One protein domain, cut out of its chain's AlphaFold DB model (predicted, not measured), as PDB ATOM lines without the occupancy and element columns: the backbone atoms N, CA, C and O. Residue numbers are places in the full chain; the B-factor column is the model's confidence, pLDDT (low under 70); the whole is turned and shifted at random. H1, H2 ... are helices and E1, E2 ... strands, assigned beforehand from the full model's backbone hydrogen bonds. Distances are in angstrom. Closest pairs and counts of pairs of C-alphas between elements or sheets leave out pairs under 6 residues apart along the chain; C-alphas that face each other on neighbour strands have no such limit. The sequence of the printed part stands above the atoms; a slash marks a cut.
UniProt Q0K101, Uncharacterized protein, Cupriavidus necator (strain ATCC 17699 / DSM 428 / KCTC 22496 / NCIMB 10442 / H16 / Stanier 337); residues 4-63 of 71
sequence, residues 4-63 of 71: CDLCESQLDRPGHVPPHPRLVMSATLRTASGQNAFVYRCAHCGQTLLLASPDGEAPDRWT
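AT A GLANCE: This is residues 4 to 63 of the 71 residues of an uncharacterized protein of Cupriavidus necator (strain ATCC 17699 / DSM 428 / KCTC 22496 / NCIMB 10442 / H16 / Stanier 337) (UniProt Q0K101). What does this domain look like? It is one small, strongly twisted sheet of four strands that run back and forth, E1 to E4, with the one short helix H1 grazing the sheet and a long stretch, residues 9 to 22, looping from H1 past E4 to the beginning of E1. What is it made of? The printed part has 60 residues with one named helix and four named strands, in the order H1 E1 E2 E3 E4 along the chain; the sheet's order is E1 - E2 - E3 - E4, all antiparallel, and the class is mostly strand, with under half of the residues in named elements. How large is it? It is compact, with a radius of gyration of the C-alphas of 11.1 A, and elongated in outline, spanning 31 by 19 by 15 A.

IN THESE COORDINATES: Where are the longer strands? E1 is residues 23 to 30, 19.8 A from first to last C-alpha, beginning at C-alpha 23 at (4.463, -8.179, 22.864), and it bends by 58 degrees at residue 26. E2 is residues 36 to 42, 19.6 A, and E3 is residues 48 to 52, 12.9 A. Where are the short elements? E4 is residues 61 to 63, 6.3 A, ending at C-alpha 63 at (-5.100, -1.299, 28.175). H1 is residues 5 to 8, 4.9 A, beginning at C-alpha 5 at (4.410, -9.308, 35.144).

HOW THE PARTS SIT: How do the strands pair? E1 to E4 form a meander, each strand the antiparallel neighbour of the one before. The hairpin E1 and E2 stands at 154 degrees between directions, with N 29 and O 37 at 2.8 A, within hydrogen-bond range; the hairpin E2 and E3 stands at 156 degrees, with N 40 and O 49 at 2.8 A, also within range. The hairpin E3 and E4 stands at 154 degrees, with N 63 and O 50 within range at 2.8 A. Which strands are at the edges? E1 and E4 are the edge strands, and they are apart. Where is H1? It is on the sheet but only grazes it, with its residues 6 to 8; the closest C-alphas of H1 and E2 are those of Cys 7 and Cys 42, 7.6 A apart. H1 is too short for any pair of O i and N i+4 inside it; its one O i to N i+3 pair is within range.

THE WHOLE: How far does it reach? The two C-alphas farthest apart are those of His 44 and Glu 57, 31.9 A. Which links are long? H1 to E1 is a long link of 14 residues, E3 to E4 is short, and E1 to E2 and E2 to E3 are tight. Is anything missing or uncertain? The printed part has no cut, and no printed residue is under 70 in pLDDT; the mean of the printed part is 89.7.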
ATOM      1  N   CYS A   4       0.955 -11.795  32.688       94.31
ATOM      2  CA  CYS A   4       2.318 -11.895  33.220       94.31
ATOM      3  C   CYS A   4       2.830 -10.526  33.669       94.31
ATOM      4  O   CYS A   4       2.401  -9.509  33.124       94.31
ATOM      5  N   ASP A   5       3.832 -10.519  34.545       94.44
ATOM      6  CA  ASP A   5       4.410  -9.308  35.144       94.44
ATOM      7  C   ASP A   5       4.866  -8.271  34.105       94.44
ATOM      8  O   ASP A   5       4.727  -7.068  34.303       94.44
ATOM      9  N   LEU A   6       5.375  -8.720  32.949       93.25
ATOM     10  CA  LEU A   6       5.773  -7.817  31.864       93.25
ATOM     11  C   LEU A   6       4.569  -7.101  31.242       93.25
ATOM     12  O   LEU A   6       4.638  -5.899  30.994       93.25
ATOM     13  N   CYS A   7       3.475  -7.824  30.998       93.62
ATOM     14  CA  CYS A   7       2.248  -7.222  30.488       93.62
ATOM     15  C   CYS A   7       1.601  -6.328  31.546       93.62
ATOM     16  O   CYS A   7       1.142  -5.248  31.206       93.62
ATOM     17  N   GLU A   8       1.612  -6.741  32.813       93.44
ATOM     18  CA  GLU A   8       1.094  -5.942  33.925       93.44
ATOM     19  C   GLU A   8       1.860  -4.621  34.064       93.44
ATOM     20  O   GLU A   8       1.246  -3.560  34.106       93.44
ATOM     21  N   SER A   9       3.194  -4.654  33.972       91.81
ATOM     22  CA  SER A   9       4.032  -3.445  33.968       91.81
ATOM     23  C   SER A   9       3.789  -2.515  32.772       91.81
ATOM     24  O   SER A   9       4.221  -1.361  32.788       91.81
ATOM     25  N   GLN A  10       3.152  -3.017  31.711       91.88
ATOM     26  CA  GLN A  10       2.853  -2.247  30.508       91.88
ATOM     27  C   GLN A  10       1.528  -1.492  30.628       91.88
ATOM     28  O   GLN A  10       1.399  -0.440  30.004       91.88
ATOM     29  N   LEU A  11       0.571  -2.014  31.399       91.62
ATOM     30  CA  LEU A  11      -0.748  -1.408  31.565       91.62
ATOM     31  C   LEU A  11      -0.634   0.021  32.101       91.62
ATOM     32  O   LEU A  11       0.292   0.358  32.837       91.62
ATOM     33  N   ASP A  12      -1.563   0.875  31.676       88.56
ATOM     34  CA  ASP A  12      -1.678   2.281  32.075       88.56
ATOM     35  C   ASP A  12      -0.497   3.192  31.720       88.56
ATOM     36  O   ASP A  12      -0.542   4.404  31.968       88.56
ATOM     37  N   ARG A  13       0.543   2.660  31.074       89.62
ATOM     38  CA  ARG A  13       1.632   3.488  30.566       89.62
ATOM     39  C   ARG A  13       1.119   4.383  29.430       89.62
ATOM     40  O   ARG A  13       0.360   3.914  28.577       89.62
ATOM     41  N   PRO A  14       1.534   5.658  29.383       88.44
ATOM     42  CA  PRO A  14       1.206   6.537  28.272       88.44
ATOM     43  C   PRO A  14       2.159   6.326  27.086       88.44
ATOM     44  O   PRO A  14       3.366   6.126  27.252       88.44
ATOM     45  N   GLY A  15       1.609   6.460  25.887       85.19
ATOM     46  CA  GLY A  15       2.304   6.585  24.616       85.19
ATOM     47  C   GLY A  15       2.869   5.294  24.021       85.19
ATOM     48  O   GLY A  15       2.790   4.193  24.572       85.19
ATOM     49  N   HIS A  16       3.519   5.476  22.871       81.50
ATOM     50  CA  HIS A  16       4.178   4.436  22.071       81.50
ATOM     51  C   HIS A  16       5.562   4.063  22.605       81.50
ATOM     52  O   HIS A  16       6.506   3.862  21.837       81.50
ATOM     53  N   VAL A  17       5.716   4.000  23.928       77.69
ATOM     54  CA  VAL A  17       6.927   3.421  24.511       77.69
ATOM     55  C   VAL A  17       7.137   2.031  23.909       77.69
ATOM     56  O   VAL A  17       6.146   1.330  23.672       77.69
ATOM     57  N   PRO A  18       8.391   1.625  23.635       80.06
ATOM     58  CA  PRO A  18       8.636   0.326  23.041       80.06
ATOM     59  C   PRO A  18       7.963  -0.731  23.921       80.06
ATOM     60  O   PRO A  18       8.212  -0.755  25.135       80.06
ATOM     61  N   PRO A  19       7.067  -1.548  23.347       86.44
ATOM     62  CA  PRO A  19       6.415  -2.595  24.107       86.44
ATOM     63  C   PRO A  19       7.481  -3.553  24.638       86.44
ATOM     64  O   PRO A  19       8.551  -3.706  24.038       86.44
ATOM     65  N   HIS A  20       7.216  -4.212  25.767       85.88
ATOM     66  CA  HIS A  20       8.177  -5.193  26.270       85.88
ATOM     67  C   HIS A  20       8.447  -6.291  25.213       85.88
ATOM     68  O   HIS A  20       7.559  -6.614  24.419       85.88
ATOM     69  N   PRO A  21       9.619  -6.956  25.225       89.44
ATOM     70  CA  PRO A  21      10.100  -7.765  24.092       89.44
ATOM     71  C   PRO A  21       9.240  -8.964  23.667       89.44
ATOM     72  O   PRO A  21       9.553  -9.630  22.687       89.44
ATOM     73  N   ARG A  22       8.195  -9.300  24.429       94.31
ATOM     74  CA  ARG A  22       7.308 -10.439  24.150       94.31
ATOM     75  C   ARG A  22       5.937 -10.013  23.618       94.31
ATOM     76  O   ARG A  22       5.136 -10.892  23.310       94.31
ATOM     77  N   LEU A  23       5.656  -8.714  23.520       93.81
ATOM     78  CA  LEU A  23       4.463  -8.179  22.864       93.81
ATOM     79  C   LEU A  23       4.736  -8.033  21.371       93.81
ATOM     80  O   LEU A  23       5.604  -7.269  20.957       93.81
ATOM     81  N   VAL A  24       3.970  -8.764  20.572       94.25
ATOM     82  CA  VAL A  24       4.066  -8.740  19.114       94.25
ATOM     83  C   VAL A  24       2.824  -8.062  18.569       94.25
ATOM     84  O   VAL A  24       1.706  -8.392  18.965       94.25
ATOM     85  N   MET A  25       3.018  -7.105  17.668       93.62
ATOM     86  CA  MET A  25       1.908  -6.423  17.016       93.62
ATOM     87  C   MET A  25       1.109  -7.420  16.172       93.62
ATOM     88  O   MET A  25       1.672  -8.121  15.335       93.62
ATOM     89  N   SER A  26      -0.197  -7.496  16.419       92.75
ATOM     90  CA  SER A  26      -1.101  -8.446  15.768       92.75
ATOM     91  C   SER A  26      -2.019  -7.780  14.749       92.75
ATOM     92  O   SER A  26      -2.371  -8.415  13.760       92.75
ATOM     93  N   ALA A  27      -2.444  -6.539  14.995       93.06
ATOM     94  CA  ALA A  27      -3.319  -5.794  14.096       93.06
ATOM     95  C   ALA A  27      -3.246  -4.287  14.372       93.06
ATOM     96  O   ALA A  27      -2.860  -3.856  15.458       93.06
ATOM     97  N   THR A  28      -3.673  -3.493  13.391       93.69
ATOM     98  CA  THR A  28      -4.049  -2.087  13.588       93.69
ATOM     99  C   THR A  28      -5.525  -1.951  13.237       93.69
ATOM    100  O   THR A  28      -5.937  -2.359  12.153       93.69
ATOM    101  N   LEU A  29      -6.311  -1.412  14.161       90.62
ATOM    102  CA  LEU A  29      -7.746  -1.182  14.034       90.62
ATOM    103  C   LEU A  29      -8.030   0.323  13.997       90.62
ATOM    104  O   LEU A  29      -7.167   1.141  14.317       90.62
ATOM    105  N   ARG A  30      -9.258   0.685  13.619       88.44
ATOM    106  CA  ARG A  30      -9.771   2.051  13.748       88.44
ATOM    107  C   ARG A  30     -10.810   2.078  14.862       88.44
ATOM    108  O   ARG A  30     -11.695   1.226  14.880       88.44
ATOM    109  N   THR A  31     -10.683   3.021  15.788       83.38
ATOM    110  CA  THR A  31     -11.691   3.267  16.827       83.38
ATOM    111  C   THR A  31     -12.947   3.883  16.205       83.38
ATOM    112  O   THR A  31     -12.911   4.395  15.083       83.38
ATOM    113  N   ALA A  32     -14.057   3.897  16.950       80.12
ATOM    114  CA  ALA A  32     -15.283   4.584  16.531       80.12
ATOM    115  C   ALA A  32     -15.064   6.093  16.295       80.12
ATOM    116  O   ALA A  32     -15.673   6.680  15.405       80.12
ATOM    117  N   SER A  33     -14.132   6.700  17.035       80.31
ATOM    118  CA  SER A  33     -13.683   8.086  16.859       80.31
ATOM    119  C   SER A  33     -12.741   8.292  15.661       80.31
ATOM    120  O   SER A  33     -12.291   9.407  15.409       80.31
ATOM    121  N   GLY A  34     -12.429   7.237  14.900       83.75
ATOM    122  CA  GLY A  34     -11.575   7.298  13.714       83.75
ATOM    123  C   GLY A  34     -10.072   7.332  14.002       83.75
ATOM    124  O   GLY A  34      -9.289   7.501  13.066       83.75
ATOM    125  N   GLN A  35      -9.657   7.148  15.257       86.06
ATOM    126  CA  GLN A  35      -8.252   7.058  15.656       86.06
ATOM    127  C   GLN A  35      -7.697   5.650  15.425       86.06
ATOM    128  O   GLN A  35      -8.444   4.690  15.232       86.06
ATOM    129  N   ASN A  36      -6.372   5.515  15.415       90.00
ATOM    130  CA  ASN A  36      -5.744   4.198  15.336       90.00
ATOM    131  C   ASN A  36      -5.766   3.514  16.705       90.00
ATOM    132  O   ASN A  36      -5.511   4.142  17.727       90.00
ATOM    133  N   ALA A  37      -6.032   2.212  16.697       91.50
ATOM    134  CA  ALA A  37      -5.921   1.342  17.856       91.50
ATOM    135  C   ALA A  37      -4.955   0.205  17.506       91.50
ATOM    136  O   ALA A  37      -5.159  -0.519  16.529       91.50
ATOM    137  N   PHE A  38      -3.886   0.043  18.272       93.25
ATOM    138  CA  PHE A  38      -2.825  -0.914  17.977       93.25
ATOM    139  C   PHE A  38      -2.954  -2.134  18.882       93.25
ATOM    140  O   PHE A  38      -2.879  -2.028  20.103       93.25
ATOM    141  N   VAL A  39      -3.146  -3.305  18.280       94.31
ATOM    142  CA  VAL A  39      -3.386  -4.555  19.003       94.31
ATOM    143  C   VAL A  39      -2.090  -5.344  19.085       94.31
ATOM    144  O   VAL A  39      -1.476  -5.652  18.061       94.31
ATOM    145  N   TYR A  40      -1.708  -5.735  20.295       95.00
ATOM    146  CA  TYR A  40      -0.532  -6.547  20.571       95.00
ATOM    147  C   TYR A  40      -0.933  -7.838  21.265       95.00
ATOM    148  O   TYR A  40      -1.733  -7.829  22.195       95.00
ATOM    149  N   ARG A  41      -0.326  -8.951  20.859       94.81
ATOM    150  CA  ARG A  41      -0.478 -10.239  21.531       94.81
ATOM    151  C   ARG A  41       0.834 -10.635  22.185       94.81
ATOM    152  O   ARG A  41       1.889 -10.625  21.551       94.81
ATOM    153  N   CYS A  42       0.778 -10.997  23.460       94.88
ATOM    154  CA  CYS A  42       1.946 -11.469  24.182       94.88
ATOM    155  C   CYS A  42       2.254 -12.919  23.798       94.88
ATOM    156  O   CYS A  42       1.461 -13.822  24.058       94.88
ATOM    157  N   ALA A  43       3.442 -13.163  23.247       94.81
ATOM    158  CA  ALA A  43       3.911 -14.502  22.894       94.81
ATOM    159  C   ALA A  43       4.169 -15.402  24.122       94.81
ATOM    160  O   ALA A  43       4.368 -16.602  23.971       94.81
ATOM    161  N   HIS A  44       4.176 -14.837  25.336       94.44
ATOM    162  CA  HIS A  44       4.405 -15.582  26.576       94.44
ATOM    163  C   HIS A  44       3.123 -15.994  27.294       94.44
ATOM    164  O   HIS A  44       2.926 -17.174  27.553       94.44
ATOM    165  N   CYS A  45       2.261 -15.031  27.635       93.75
ATOM    166  CA  CYS A  45       1.030 -15.292  28.390       93.75
ATOM    167  C   CYS A  45      -0.220 -15.363  27.503       93.75
ATOM    168  O   CYS A  45      -1.319 -15.610  27.998       93.75
ATOM    169  N   GLY A  46      -0.081 -15.109  26.198       93.06
ATOM    170  CA  GLY A  46      -1.177 -15.146  25.234       93.06
ATOM    171  C   GLY A  46      -2.175 -13.990  25.340       93.06
ATOM    172  O   GLY A  46      -3.084 -13.942  24.514       93.06
ATOM    173  N   GLN A  47      -2.017 -13.082  26.313       93.75
ATOM    174  CA  GLN A  47      -2.900 -11.929  26.512       93.75
ATOM    175  C   GLN A  47      -2.805 -10.925  25.365       93.75
ATOM    176  O   GLN A  47      -1.747 -10.773  24.746       93.75
ATOM    177  N   THR A  48      -3.909 -10.218  25.142       93.94
ATOM    178  CA  THR A  48      -4.005  -9.136  24.167       93.94
ATOM    179  C   THR A  48      -4.008  -7.799  24.894       93.94
ATOM    180  O   THR A  48      -4.824  -7.573  25.788       93.94
ATOM    181  N   LEU A  49      -3.085  -6.921  24.519       93.75
ATOM    182  CA  LEU A  49      -3.027  -5.537  24.973       93.75
ATOM    183  C   LEU A  49      -3.366  -4.621  23.799       93.75
ATOM    184  O   LEU A  49      -2.973  -4.879  22.659       93.75
ATOM    185  N   LEU A  50      -4.085  -3.551  24.093       93.56
ATOM    186  CA  LEU A  50      -4.440  -2.498  23.161       93.56
ATOM    187  C   LEU A  50      -3.647  -1.241  23.522       93.56
ATOM    188  O   LEU A  50      -3.495  -0.915  24.695       93.56
ATOM    189  N   LEU A  51      -3.153  -0.538  22.513       93.69
ATOM    190  CA  LEU A  51      -2.651   0.821  22.646       93.69
ATOM    191  C   LEU A  51      -3.546   1.727  21.807       93.69
ATOM    192  O   LEU A  51      -3.566   1.607  20.582       93.69
ATOM    193  N   ALA A  52      -4.316   2.578  22.469       92.56
ATOM    194  CA  ALA A  52      -5.223   3.513  21.818       92.56
ATOM    195  C   ALA A  52      -5.494   4.709  22.726       92.56
ATOM    196  O   ALA A  52      -5.380   4.608  23.952       92.56
ATOM    197  N   SER A  53      -5.884   5.828  22.132       89.06
ATOM    198  CA  SER A  53      -6.433   6.955  22.875       89.06
ATOM    199  C   SER A  53      -7.833   6.602  23.411       89.06
ATOM    200  O   SER A  53      -8.661   6.110  22.638       89.06
ATOM    201  N   PRO A  54      -8.118   6.826  24.710       80.12
ATOM    202  CA  PRO A  54      -9.409   6.487  25.308       80.12
ATOM    203  C   PRO A  54     -10.568   7.358  24.799       80.12
ATOM    204  O   PRO A  54     -11.677   6.857  24.648       80.12
ATOM    205  N   ASP A  55     -10.323   8.635  24.509       80.75
ATOM    206  CA  ASP A  55     -11.323   9.617  24.054       80.75
ATOM    207  C   ASP A  55     -10.963  10.258  22.698       80.75
ATOM    208  O   ASP A  55     -11.751  11.005  22.125       80.75
ATOM    209  N   GLY A  56      -9.798   9.928  22.138       78.38
ATOM    210  CA  GLY A  56      -9.276  10.507  20.901       78.38
ATOM    211  C   GLY A  56      -8.535  11.834  21.083       78.38
ATOM    212  O   GLY A  56      -7.964  12.325  20.109       78.38
ATOM    213  N   GLU A  57      -8.508  12.389  22.295       79.75
ATOM    214  CA  GLU A  57      -7.806  13.633  22.634       79.75
ATOM    215  C   GLU A  57      -6.615  13.370  23.561       79.75
ATOM    216  O   GLU A  57      -5.541  13.958  23.408       79.75
ATOM    217  N   ALA A  58      -6.781  12.448  24.507       82.69
ATOM    218  CA  ALA A  58      -5.744  11.991  25.408       82.69
ATOM    219  C   ALA A  58      -4.671  11.183  24.656       82.69
ATOM    220  O   ALA A  58      -4.959  10.534  23.645       82.69
ATOM    221  N   PRO A  59      -3.420  11.166  25.149       86.69
ATOM    222  CA  PRO A  59      -2.388  10.314  24.576       86.69
ATOM    223  C   PRO A  59      -2.786   8.837  24.656       86.69
ATOM    224  O   PRO A  59      -3.418   8.409  25.626       86.69
ATOM    225  N   ASP A  60      -2.347   8.059  23.663       89.38
ATOM    226  CA  ASP A  60      -2.544   6.613  23.635       89.38
ATOM    227  C   ASP A  60      -2.136   5.970  24.964       89.38
ATOM    228  O   ASP A  60      -1.089   6.291  25.532       89.38
ATOM    229  N   ARG A  61      -2.952   5.045  25.463       91.69
ATOM    230  CA  ARG A  61      -2.715   4.339  26.720       91.69
ATOM    231  C   ARG A  61      -2.803   2.837  26.506       91.69
ATOM    232  O   ARG A  61      -3.622   2.350  25.729       91.69
ATOM    233  N   TRP A  62      -1.939   2.110  27.206       93.38
ATOM    234  CA  TRP A  62      -1.947   0.653  27.208       93.38
ATOM    235  C   TRP A  62      -3.081   0.121  28.082       93.38
ATOM    236  O   TRP A  62      -3.091   0.338  29.293       93.38
ATOM    237  N   THR A  63      -4.004  -0.619  27.481       92.69
ATOM    238  CA  THR A  63      -5.100  -1.299  28.175       92.69
ATOM    239  C   THR A  63      -5.083  -2.786  27.855       92.69
ATOM    240  O   THR A  63      -4.526  -3.237  26.849       92.69
TER     241      THR A  63